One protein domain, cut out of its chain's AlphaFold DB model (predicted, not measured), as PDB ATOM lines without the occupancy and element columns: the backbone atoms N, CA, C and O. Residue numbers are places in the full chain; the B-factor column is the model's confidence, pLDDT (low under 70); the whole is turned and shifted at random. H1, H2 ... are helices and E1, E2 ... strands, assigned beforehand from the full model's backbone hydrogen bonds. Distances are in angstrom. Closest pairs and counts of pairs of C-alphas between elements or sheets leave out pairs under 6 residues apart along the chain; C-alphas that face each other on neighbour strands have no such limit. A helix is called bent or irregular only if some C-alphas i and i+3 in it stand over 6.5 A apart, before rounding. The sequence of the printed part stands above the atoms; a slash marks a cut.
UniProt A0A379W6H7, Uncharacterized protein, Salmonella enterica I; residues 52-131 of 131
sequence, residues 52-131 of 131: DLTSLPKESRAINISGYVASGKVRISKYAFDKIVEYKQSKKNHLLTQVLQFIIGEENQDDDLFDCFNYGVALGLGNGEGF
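Overview. This is residues 52 to 131 of the 131 residues of an uncharacterized protein of Salmonella enterica I (UniProt A0A379W6H7). Look first for H5, the longest helix, in the middle of the body: H2 crosses it at a steep tilt, and H4 packs about perpendicular on its residues 113 to 117, while H2 and H4 stay apart. Between H2 and H4 the chain makes an excursion past the short H3 to a small hairpin of E1 and E2 at one far end of the longest axis; the last residues make a tail towards the other end. The printed part has 80 residues, with five named helices and two named strands in the order H1 H2 H3 E1 E2 H4 H5; the two strands form one antiparallel sheet, E1 - E2, and the class is mostly helix. The whole is compact, with a radius of gyration of the C-alphas of 13.2 A, and spans 40 by 30 by 18 A.

Along the chain. Find C-alpha 52 at (284.414, 110.913, 3.041), where H1, residues 52 to 55, begins. H2, residues 58 to 70, runs 17.7 A and is irregular: C-alphas 64 and 67 are 7.1 A apart. H3, residues 78 to 81, measures 4.9 A. From C-alpha 85 at (255.239, 126.254, 1.646) read E1, residues 85 to 87, 6.3 A long, and then E2, residues 90 to 92, 6.2 A long. H4, residues 94 to 101, runs 10.3 A. H5, residues 112 to 125, runs 20.0 A and ends at C-alpha 125, (274.825, 111.371, 15.642).

Arrangement. Start at H1, which is close to H2 but not clearly touching it; their closest C-alphas, of Leu 53 and Arg 61, are 7.5 A apart. H1 and H5 are only just apart, at 8.1 A. H2 and H5 touch, closest at the C-alphas of Ala 62 and Asn 118, 5.9 A, and run the same way at a steep tilt of 55 degrees. H3 is close to H4 but not clearly touching it, with the closest C-alphas, of Phe 81 and Leu 96, 7.2 A apart. E1 and E2 form an antiparallel hairpin, their directions 155 degrees apart; look for N 87 and O 90 at 2.9 A and N 85 and O 92 at 3.1 A, within hydrogen-bond range. H4 touches H5 at residues 113 to 117 of H5 alone, about perpendicular at 82 degrees, closest at the C-alphas of Val 99 and Phe 114, 5.0 A. In H4 and H5 every O i to N i+4 pair is within hydrogen-bond range, in H2 7 of 9; H1 and H3 are too short for such a pair.

Size, cuts and confidence. The C-alphas farthest apart are those of Gln 89 and Glu 129, 40.3 A. The printed part has no cut and no long link. Residues 127 to 131, up to the chain's last residue, have pLDDT under 70; the mean of the printed part is 91.6.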
ATOM      1  N   ASP A  52     284.812 112.318   3.024       90.62
ATOM      2  CA  ASP A  52     284.414 110.913   3.041       90.62
ATOM      3  C   ASP A  52     282.886 110.809   3.032       90.62
ATOM      4  O   ASP A  52     282.316 110.095   2.205       90.62
ATOM      5  N   LEU A  53     282.195 111.633   3.828       90.94
ATOM      6  CA  LEU A  53     280.732 111.677   3.875       90.94
ATOM      7  C   LEU A  53     280.108 112.249   2.589       90.94
ATOM      8  O   LEU A  53     279.099 111.731   2.100       90.94
ATOM      9  N   THR A  54     280.700 113.307   2.021       92.81
ATOM     10  CA  THR A  54     280.199 113.921   0.770       92.81
ATOM     11  C   THR A  54     280.534 113.105  -0.482       92.81
ATOM     12  O   THR A  54     279.953 113.337  -1.548       92.81
ATOM     13  N   SER A  55     281.479 112.163  -0.397       92.56
ATOM     14  CA  SER A  55     281.824 111.244  -1.490       92.56
ATOM     15  C   SER A  55     280.829 110.093  -1.637       92.56
ATOM     16  O   SER A  55     280.680 109.557  -2.736       92.56
ATOM     17  N   LEU A  56     280.121 109.739  -0.558       92.69
ATOM     18  CA  LEU A  56     279.132 108.669  -0.584       92.69
ATOM     19  C   LEU A  56     277.974 109.003  -1.540       92.69
ATOM     20  O   LEU A  56     277.553 110.159  -1.634       92.69
ATOM     21  N   PRO A  57     277.390 108.003  -2.215       92.00
ATOM     22  CA  PRO A  57     276.083 108.161  -2.838       92.00
ATOM     23  C   PRO A  57     275.018 108.540  -1.799       92.00
ATOM     24  O   PRO A  57     275.102 108.141  -0.631       92.00
ATOM     25  N   LYS A  58     273.985 109.272  -2.223       91.00
ATOM     26  CA  LYS A  58     272.877 109.705  -1.349       91.00
ATOM     27  C   LYS A  58     272.195 108.520  -0.668       91.00
ATOM     28  O   LYS A  58     271.905 108.562   0.526       91.00
ATOM     29  N   GLU A  59     272.005 107.435  -1.407       93.38
ATOM     30  CA  GLU A  59     271.422 106.183  -0.931       93.38
ATOM     31  C   GLU A  59     272.287 105.555   0.162       93.38
ATOM     32  O   GLU A  59     271.767 105.072   1.163       93.38
ATOM     33  N   SER A  60     273.613 105.610   0.004       93.88
ATOM     34  CA  SER A  60     274.545 105.102   1.016       93.88
ATOM     35  C   SER A  60     274.472 105.938   2.295       93.88
ATOM     36  O   SER A  60     274.373 105.373   3.381       93.88
ATOM     37  N   ARG A  61     274.410 107.277   2.189       93.31
ATOM     38  CA  ARG A  61     274.184 108.145   3.360       93.31
ATOM     39  C   ARG A  61     272.873 107.809   4.075       93.31
ATOM     40  O   ARG A  61     272.853 107.702   5.300       93.31
ATOM     41  N   ALA A  62     271.797 107.609   3.319       94.50
ATOM     42  CA  ALA A  62     270.485 107.270   3.862       94.50
ATOM     43  C   ALA A  62     270.469 105.909   4.575       94.50
ATOM     44  O   ALA A  62     269.881 105.773   5.648       94.50
ATOM     45  N   ILE A  63     271.144 104.904   4.009       94.12
ATOM     46  CA  ILE A  63     271.300 103.589   4.640       94.12
ATOM     47  C   ILE A  63     272.080 103.727   5.949       94.12
ATOM     48  O   ILE A  63     271.623 103.216   6.973       94.12
ATOM     49  N   ASN A  64     273.190 104.468   5.951       91.81
ATOM     50  CA  ASN A  64     274.038 104.630   7.135       91.81
ATOM     51  C   ASN A  64     273.280 105.278   8.302       91.81
ATOM     52  O   ASN A  64     273.339 104.795   9.431       91.81
ATOM     53  N   ILE A  65     272.491 106.325   8.039       94.31
ATOM     54  CA  ILE A  65     271.742 107.018   9.099       94.31
ATOM     55  C   ILE A  65     270.436 106.314   9.507       94.31
ATOM     56  O   ILE A  65     269.830 106.671  10.525       94.31
ATOM     57  N   SER A  66     269.982 105.310   8.748       94.00
ATOM     58  CA  SER A  66     268.668 104.676   8.930       94.00
ATOM     59  C   SER A  66     268.471 104.082  10.328       94.00
ATOM     60  O   SER A  66     267.387 104.207  10.901       94.00
ATOM     61  N   GLY A  67     269.523 103.519  10.931       94.12
ATOM     62  CA  GLY A  67     269.480 102.965  12.286       94.12
ATOM     63  C   GLY A  67     269.158 104.018  13.351       94.12
ATOM     64  O   GLY A  67     268.398 103.749  14.287       94.12
ATOM     65  N   TYR A  68     269.661 105.246  13.199       94.88
ATOM     66  CA  TYR A  68     269.347 106.362  14.098       94.88
ATOM     67  C   TYR A  68     267.888 106.802  13.981       94.88
ATOM     68  O   TYR A  68     267.238 107.088  14.991       94.88
ATOM     69  N   VAL A  69     267.358 106.815  12.760       95.06
ATOM     70  CA  VAL A  69     265.964 107.181  12.493       95.06
ATOM     71  C   VAL A  69     265.017 106.098  13.012       95.06
ATOM     72  O   VAL A  69     264.119 106.400  13.797       95.06
ATOM     73  N   ALA A  70     265.258 104.832  12.659       95.12
ATOM     74  CA  ALA A  70     264.424 103.696  13.051       95.12
ATOM     75  C   ALA A  70     264.392 103.473  14.572       95.12
ATOM     76  O   ALA A  70     263.367 103.073  15.119       95.12
ATOM     77  N   SER A  71     265.488 103.784  15.276       95.19
ATOM     78  CA  SER A  71     265.556 103.710  16.744       95.19
ATOM     79  C   SER A  71     264.985 104.941  17.467       95.19
ATOM     80  O   SER A  71     265.051 105.018  18.693       95.19
ATOM     81  N   GLY A  72     264.420 105.914  16.741       94.31
ATOM     82  CA  GLY A  72     263.771 107.093  17.323       94.31
ATOM     83  C   GLY A  72     264.732 108.118  17.937       94.31
ATOM     84  O   GLY A  72     264.300 108.963  18.728       94.31
ATOM     85  N   LYS A  73     266.025 108.064  17.583       94.81
ATOM     86  CA  LYS A  73     267.044 109.028  18.040       94.81
ATOM     87  C   LYS A  73     266.941 110.379  17.327       94.81
ATOM     88  O   LYS A  73     267.446 111.375  17.834       94.81
ATOM     89  N   VAL A  74     266.258 110.425  16.183       95.06
ATOM     90  CA  VAL A  74     266.013 111.640  15.397       95.06
ATOM     91  C   VAL A  74     264.554 112.069  15.542       95.06
ATOM     92  O   VAL A  74     263.646 111.240  15.521       95.06
ATOM     93  N   ARG A  75     264.309 113.378  15.681       93.31
ATOM     94  CA  ARG A  75     262.960 113.961  15.721       93.31
ATOM     95  C   ARG A  75     262.888 115.221  14.871       93.31
ATOM     96  O   ARG A  75     263.816 116.024  14.866       93.31
ATOM     97  N   ILE A  76     261.750 115.423  14.215       95.81
ATOM     98  CA  ILE A  76     261.432 116.664  13.505       95.81
ATOM     99  C   ILE A  76     260.723 117.615  14.473       95.81
ATOM    100  O   ILE A  76     259.807 117.216  15.196       95.81
ATOM    101  N   SER A  77     261.151 118.878  14.514       96.31
ATOM    102  CA  SER A  77     260.489 119.886  15.345       96.31
ATOM    103  C   SER A  77     259.072 120.154  14.840       96.31
ATOM    104  O   SER A  77     258.812 120.100  13.638       96.31
ATOM    105  N   LYS A  78     258.152 120.524  15.739       97.06
ATOM    106  CA  LYS A  78     256.785 120.908  15.347       97.06
ATOM    107  C   LYS A  78     256.782 122.011  14.280       97.06
ATOM    108  O   LYS A  78     256.023 121.936  13.324       97.06
ATOM    109  N   TYR A  79     257.697 122.979  14.403       96.88
ATOM    110  CA  TYR A  79     257.881 124.047  13.420       96.88
ATOM    111  C   TYR A  79     258.159 123.519  12.007       96.88
ATOM    112  O   TYR A  79     257.586 124.033  11.056       96.88
ATOM    113  N   ALA A  80     259.025 122.514  11.860       97.00
ATOM    114  CA  ALA A  80     259.326 121.917  10.561       97.00
ATOM    115  C   ALA A  80     258.229 120.945  10.095       97.00
ATOM    116  O   ALA A  80     257.930 120.893   8.904       97.00
ATOM    117  N   PHE A  81     257.604 120.214  11.022       97.94
ATOM    118  CA  PHE A  81     256.527 119.264  10.735       97.94
ATOM    119  C   PHE A  81     255.263 119.953  10.195       97.94
ATOM    120  O   PHE A  81     254.685 119.505   9.209       97.94
ATOM    121  N   ASP A  82     254.875 121.088  10.777       98.31
ATOM    122  CA  ASP A  82     253.683 121.838  10.360       98.31
ATOM    123  C   ASP A  82     253.946 122.760   9.151       98.31
ATOM    124  O   ASP A  82     253.033 123.417   8.646       98.31
ATOM    125  N   LYS A  83     255.198 122.865   8.682       97.56
ATOM    126  CA  LYS A  83     255.585 123.848   7.667       97.56
ATOM    127  C   LYS A  83     255.072 123.459   6.283       97.56
ATOM    128  O   LYS A  83     255.606 122.562   5.639       97.56
ATOM    129  N   ILE A  84     254.103 124.220   5.787       98.19
ATOM    130  CA  ILE A  84     253.606 124.140   4.410       98.19
ATOM    131  C   ILE A  84     254.075 125.382   3.651       98.19
ATOM    132  O   ILE A  84     253.842 126.506   4.092       98.19
ATOM    133  N   VAL A  85     254.738 125.179   2.515       97.62
ATOM    134  CA  VAL A  85     255.239 126.254   1.646       97.62
ATOM    135  C   VAL A  85     254.786 125.976   0.220       97.62
ATOM    136  O   VAL A  85     254.637 124.819  -0.161       97.62
ATOM    137  N   GLU A  86     254.520 127.035  -0.539       97.75
ATOM    138  CA  GLU A  86     254.310 126.946  -1.979       97.75
ATOM    139  C   GLU A  86     255.651 127.094  -2.701       97.75
ATOM    140  O   GLU A  86     256.362 128.082  -2.516       97.75
ATOM    141  N   TYR A  87     256.008 126.098  -3.506       95.44
ATOM    142  CA  TYR A  87     257.220 126.083  -4.314       95.44
ATOM    143  C   TYR A  87     256.984 125.265  -5.582       95.44
ATOM    144  O   TYR A  87     256.389 124.189  -5.522       95.44
ATOM    145  N   LYS A  88     257.432 125.780  -6.737       92.56
ATOM    146  CA  LYS A  88     257.213 125.165  -8.063       92.56
ATOM    147  C   LYS A  88     255.756 124.690  -8.261       92.56
ATOM    148  O   LYS A  88     255.521 123.542  -8.616       92.56
ATOM    149  N   GLN A  89     254.777 125.559  -7.978       94.06
ATOM    150  CA  GLN A  89     253.330 125.278  -8.107       94.06
ATOM    151  C   GLN A  89     252.791 124.148  -7.204       94.06
ATOM    152  O   GLN A  89     251.646 123.726  -7.348       94.06
ATOM    153  N   SER A  90     253.582 123.662  -6.246       95.88
ATOM    154  CA  SER A  90     253.159 122.677  -5.254       95.88
ATOM    155  C   SER A  90     253.134 123.314  -3.871       95.88
ATOM    156  O   SER A  90     254.115 123.922  -3.450       95.88
ATOM    157  N   LYS A  91     252.016 123.172  -3.151       98.00
ATOM    158  CA  LYS A  91     251.867 123.635  -1.768       98.00
ATOM    159  C   LYS A  91     251.802 122.436  -0.833       98.00
ATOM    160  O   LYS A  91     250.762 121.793  -0.716       98.00
ATOM    161  N   LYS A  92     252.919 122.126  -0.176       97.88
ATOM    162  CA  LYS A  92     253.052 120.951   0.703       97.88
ATOM    163  C   LYS A  92     254.137 121.154   1.759       97.88
ATOM    164  O   LYS A  92     254.833 122.170   1.768       97.88
ATOM    165  N   ASN A  93     254.298 120.180   2.654       98.38
ATOM    166  CA  ASN A  93     255.514 120.079   3.455       98.38
ATOM    167  C   ASN A  93     256.615 119.421   2.613       98.38
ATOM    168  O   ASN A  93     256.662 118.197   2.491       98.38
ATOM    169  N   HIS A  94     257.485 120.232   2.008       97.81
ATOM    170  CA  HIS A  94     258.527 119.736   1.107       97.81
ATOM    171  C   HIS A  94     259.559 118.849   1.815       97.81
ATOM    172  O   HIS A  94     259.953 117.842   1.240       97.81
ATOM    173  N   LEU A  95     259.932 119.158   3.064       97.62
ATOM    174  CA  LEU A  95     260.874 118.337   3.834       97.62
ATOM    175  C   LEU A  95     260.312 116.932   4.058       97.62
ATOM    176  O   LEU A  95     260.945 115.951   3.686       97.62
ATOM    177  N   LEU A  96     259.109 116.835   4.634       97.94
ATOM    178  CA  LEU A  96     258.488 115.537   4.894       97.94
ATOM    179  C   LEU A  96     258.202 114.783   3.599       97.94
ATOM    180  O   LEU A  96     258.351 113.570   3.569       97.94
ATOM    181  N   THR A  97     257.822 115.484   2.529       97.56
ATOM    182  CA  THR A  97     257.595 114.834   1.235       97.56
ATOM    183  C   THR A  97     258.871 114.173   0.726       97.56
ATOM    184  O   THR A  97     258.841 112.987   0.431       97.56
ATOM    185  N   GLN A  98     259.988 114.903   0.667       97.06
ATOM    186  CA  GLN A  98     261.244 114.347   0.158       97.06
ATOM    187  C   GLN A  98     261.790 113.241   1.069       97.06
ATOM    188  O   GLN A  98     262.219 112.210   0.576       97.06
ATOM    189  N   VAL A  99     261.703 113.397   2.396       96.50
ATOM    190  CA  VAL A  99     262.194 112.377   3.339       96.50
ATOM    191  C   VAL A  99     261.365 111.091   3.308       96.50
ATOM    192  O   VAL A  99     261.921 110.006   3.436       96.50
ATOM    193  N   LEU A 100     260.042 111.189   3.154       96.00
ATOM    194  CA  LEU A 100     259.150 110.024   3.207       96.00
ATOM    195  C   LEU A 100     258.915 109.360   1.846       96.00
ATOM    196  O   LEU A 100     258.415 108.240   1.814       96.00
ATOM    197  N   GLN A 101     259.210 110.048   0.740       95.69
ATOM    198  CA  GLN A 101     258.973 109.549  -0.619       95.69
ATOM    199  C   GLN A 101     260.260 109.266  -1.393       95.69
ATOM    200  O   GLN A 101     260.167 108.910  -2.563       95.69
ATOM    201  N   PHE A 102     261.435 109.415  -0.777       95.12
ATOM    202  CA  PHE A 102     262.687 109.042  -1.423       95.12
ATOM    203  C   PHE A 102     262.709 107.539  -1.728       95.12
ATOM    204  O   PHE A 102     262.473 106.713  -0.840       95.12
ATOM    205  N   ILE A 103     263.013 107.187  -2.977       93.25
ATOM    206  CA  ILE A 103     263.101 105.798  -3.441       93.25
ATOM    207  C   ILE A 103     264.537 105.517  -3.887       93.25
ATOM    208  O   ILE A 103     265.106 106.244  -4.698       93.25
ATOM    209  N   ILE A 104     265.128 104.440  -3.364       90.50
ATOM    210  CA  ILE A 104     266.473 103.991  -3.750       90.50
ATOM    211  C   ILE A 104     266.461 103.554  -5.218       90.50
ATOM    212  O   ILE A 104     265.675 102.686  -5.596       90.50
ATOM    213  N   GLY A 105     267.373 104.114  -6.014       89.19
ATOM    214  CA  GLY A 105     267.531 103.787  -7.434       89.19
ATOM    215  C   GLY A 105     266.602 104.551  -8.383       89.19
ATOM    216  O   GLY A 105     266.695 104.345  -9.589       89.19
ATOM    217  N   GLU A 106     265.734 105.428  -7.870       93.06
ATOM    218  CA  GLU A 106     264.926 106.333  -8.694       93.06
ATOM    219  C   GLU A 106     265.765 107.554  -9.118       93.06
ATOM    220  O   GLU A 106     266.384 108.226  -8.286       93.06
ATOM    221  N   GLU A 107     265.766 107.865 -10.415       88.56
ATOM    222  CA  GLU A 107     266.476 109.021 -10.973       88.56
ATOM    223  C   GLU A 107     265.597 110.286 -10.986       88.56
ATOM    224  O   GLU A 107     264.381 110.221 -11.140       88.56
ATOM    225  N   ASN A 108     266.220 111.469 -10.911       86.75
ATOM    226  CA  ASN A 108     265.569 112.783 -11.079       86.75
ATOM    227  C   ASN A 108     264.446 113.125 -10.071       86.75
ATOM    228  O   ASN A 108     263.589 113.965 -10.358       86.75
ATOM    229  N   GLN A 109     264.455 112.522  -8.884       91.88
ATOM    230  CA  GLN A 109     263.591 112.926  -7.771       91.88
ATOM    231  C   GLN A 109     264.110 114.211  -7.096       91.88
ATOM    232  O   GLN A 109     265.315 114.404  -6.955       91.88
ATOM    233  N   ASP A 110     263.207 115.099  -6.665       92.12
ATOM    234  CA  ASP A 110     263.584 116.248  -5.830       92.12
ATOM    235  C   ASP A 110     264.069 115.729  -4.459       92.12
ATOM    236  O   ASP A 110     263.259 115.216  -3.684       92.12
ATOM    237  N   ASP A 111     265.352 115.890  -4.129       94.44
ATOM    238  CA  ASP A 111     265.957 115.257  -2.945       94.44
ATOM    239  C   ASP A 111     266.919 116.155  -2.140       94.44
ATOM    240  O   ASP A 111     267.530 115.692  -1.179       94.44
ATOM    241  N   ASP A 112     267.018 117.451  -2.449       94.12
ATOM    242  CA  ASP A 112     267.928 118.374  -1.751       94.12
ATOM    243  C   ASP A 112     267.683 118.436  -0.227       94.12
ATOM    244  O   ASP A 112     268.619 118.476   0.575       94.12
ATOM    245  N   LEU A 113     266.415 118.440   0.211       96.75
ATOM    246  CA  LEU A 113     266.061 118.440   1.639       96.75
ATOM    247  C   LEU A 113     266.243 117.062   2.271       96.75
ATOM    248  O   LEU A 113     266.506 116.987   3.471       96.75
ATOM    249  N   PHE A 114     266.103 115.992   1.489       97.19
ATOM    250  CA  PHE A 114     266.435 114.644   1.938       97.19
ATOM    251  C   PHE A 114     267.940 114.513   2.186       97.19
ATOM    252  O   PHE A 114     268.349 114.032   3.240       97.19
ATOM    253  N   ASP A 115     268.769 115.030   1.281       94.81
ATOM    254  CA  ASP A 115     270.218 115.003   1.450       94.81
ATOM    255  C   ASP A 115     270.665 115.878   2.630       94.81
ATOM    256  O   ASP A 115     271.428 115.441   3.493       94.81
ATOM    257  N   CYS A 116     270.086 117.076   2.765       95.88
ATOM    258  CA  CYS A 116     270.298 117.938   3.929       95.88
ATOM    259  C   CYS A 116     269.912 117.243   5.250       95.88
ATOM    260  O   CYS A 116     270.627 117.358   6.248       95.88
ATOM    261  N   PHE A 117     268.807 116.488   5.261       97.25
ATOM    262  CA  PHE A 117     268.409 115.676   6.409       97.25
ATOM    263  C   PHE A 117     269.453 114.597   6.728       97.25
ATOM    264  O   PHE A 117     269.856 114.480   7.887       97.25
ATOM    265  N   ASN A 118     269.941 113.869   5.721       96.12
ATOM    266  CA  ASN A 118     270.955 112.830   5.903       96.12
ATOM    267  C   ASN A 118     272.251 113.398   6.496       96.12
ATOM    268  O   ASN A 118     272.744 112.861   7.488       96.12
ATOM    269  N   TYR A 119     272.762 114.518   5.967       95.44
ATOM    270  CA  TYR A 119     273.930 115.189   6.550       95.44
ATOM    271  C   TYR A 119     273.677 115.639   7.985       95.44
ATOM    272  O   TYR A 119     274.523 115.420   8.845       95.44
ATOM    273  N   GLY A 120     272.517 116.233   8.275       94.56
ATOM    274  CA  GLY A 120     272.186 116.680   9.628       94.56
ATOM    275  C   GLY A 120     272.196 115.540  10.652       94.56
ATOM    276  O   GLY A 120     272.696 115.713  11.763       94.56
ATOM    277  N   VAL A 121     271.687 114.362  10.276       95.50
ATOM    278  CA  VAL A 121     271.720 113.172  11.140       95.50
ATOM    279  C   VAL A 121     273.139 112.620  11.264       95.50
ATOM    280  O   VAL A 121     273.581 112.368  12.383       95.50
ATOM    281  N   ALA A 122     273.864 112.477  10.153       94.31
ATOM    282  CA  ALA A 122     275.230 111.960  10.151       94.31
ATOM    283  C   ALA A 122     276.183 112.844  10.973       94.31
ATOM    284  O   ALA A 122     276.916 112.338  11.811       94.31
ATOM    285  N   LEU A 123     276.118 114.168  10.814       92.56
ATOM    286  CA  LEU A 123     276.935 115.116  11.580       92.56
ATOM    287  C   LEU A 123     276.544 115.168  13.063       92.56
ATOM    288  O   LEU A 123     277.387 115.417  13.919       92.56
ATOM    289  N   GLY A 124     275.255 114.994  13.372       91.38
ATOM    290  CA  GLY A 124     274.743 115.113  14.736       91.38
ATOM    291  C   GLY A 124     274.880 113.846  15.582       91.38
ATOM    292  O   GLY A 124     274.952 113.948  16.807       91.38
ATOM    293  N   LEU A 125     274.860 112.667  14.954       89.94
ATOM    294  CA  LEU A 125     274.825 111.371  15.642       89.94
ATOM    295  C   LEU A 125     275.886 110.378  15.171       89.94
ATOM    296  O   LEU A 125     276.126 109.414  15.894       89.94
ATOM    297  N   GLY A 126     276.481 110.584  13.998       75.44
ATOM    298  CA  GLY A 126     277.525 109.708  13.486       75.44
ATOM    299  C   GLY A 126     278.844 109.897  14.228       75.44
ATOM    300  O   GLY A 126     279.116 110.937  14.834       75.44
ATOM    301  N   ASN A 127     279.685 108.875  14.169       63.03
ATOM    302  CA  ASN A 127     281.107 108.995  14.430       63.03
ATOM    303  C   ASN A 127     281.837 109.416  13.135       63.03
ATOM    304  O   ASN A 127     281.320 109.257  12.029       63.03
ATOM    305  N   GLY A 128     283.052 109.963  13.249       49.62
ATOM    306  CA  GLY A 128     283.873 110.367  12.092       49.62
ATOM    307  C   GLY A 128     284.295 109.219  11.160       49.62
ATOM    308  O   GLY A 128     285.118 109.431  10.283       49.62
ATOM    309  N   GLU A 129     283.758 108.015  11.354       49.16
ATOM    310  CA  GLU A 129     283.971 106.834  10.517       49.16
ATOM    311  C   GLU A 129     282.733 106.506   9.655       49.16
ATOM    312  O   GLU A 129     282.738 105.527   8.912       49.16
ATOM    313  N   GLY A 130     281.668 107.316   9.726       42.47
ATOM    314  CA  GLY A 130     280.442 107.104   8.954       42.47
ATOM    315  C   GLY A 130     279.456 106.111   9.581       42.47
ATOM    316  O   GLY A 130     278.565 105.639   8.869       42.47
ATOM    317  N   PHE A 131     279.594 105.828  10.884       47.12
ATOM    318  CA  PHE A 131     278.716 104.949  11.664       47.12
ATOM    319  C   PHE A 131     277.930 105.706  12.722       47.12
ATOM    320  O   PHE A 131     278.503 106.437  13.557       47.12
TER     321      PHE A 131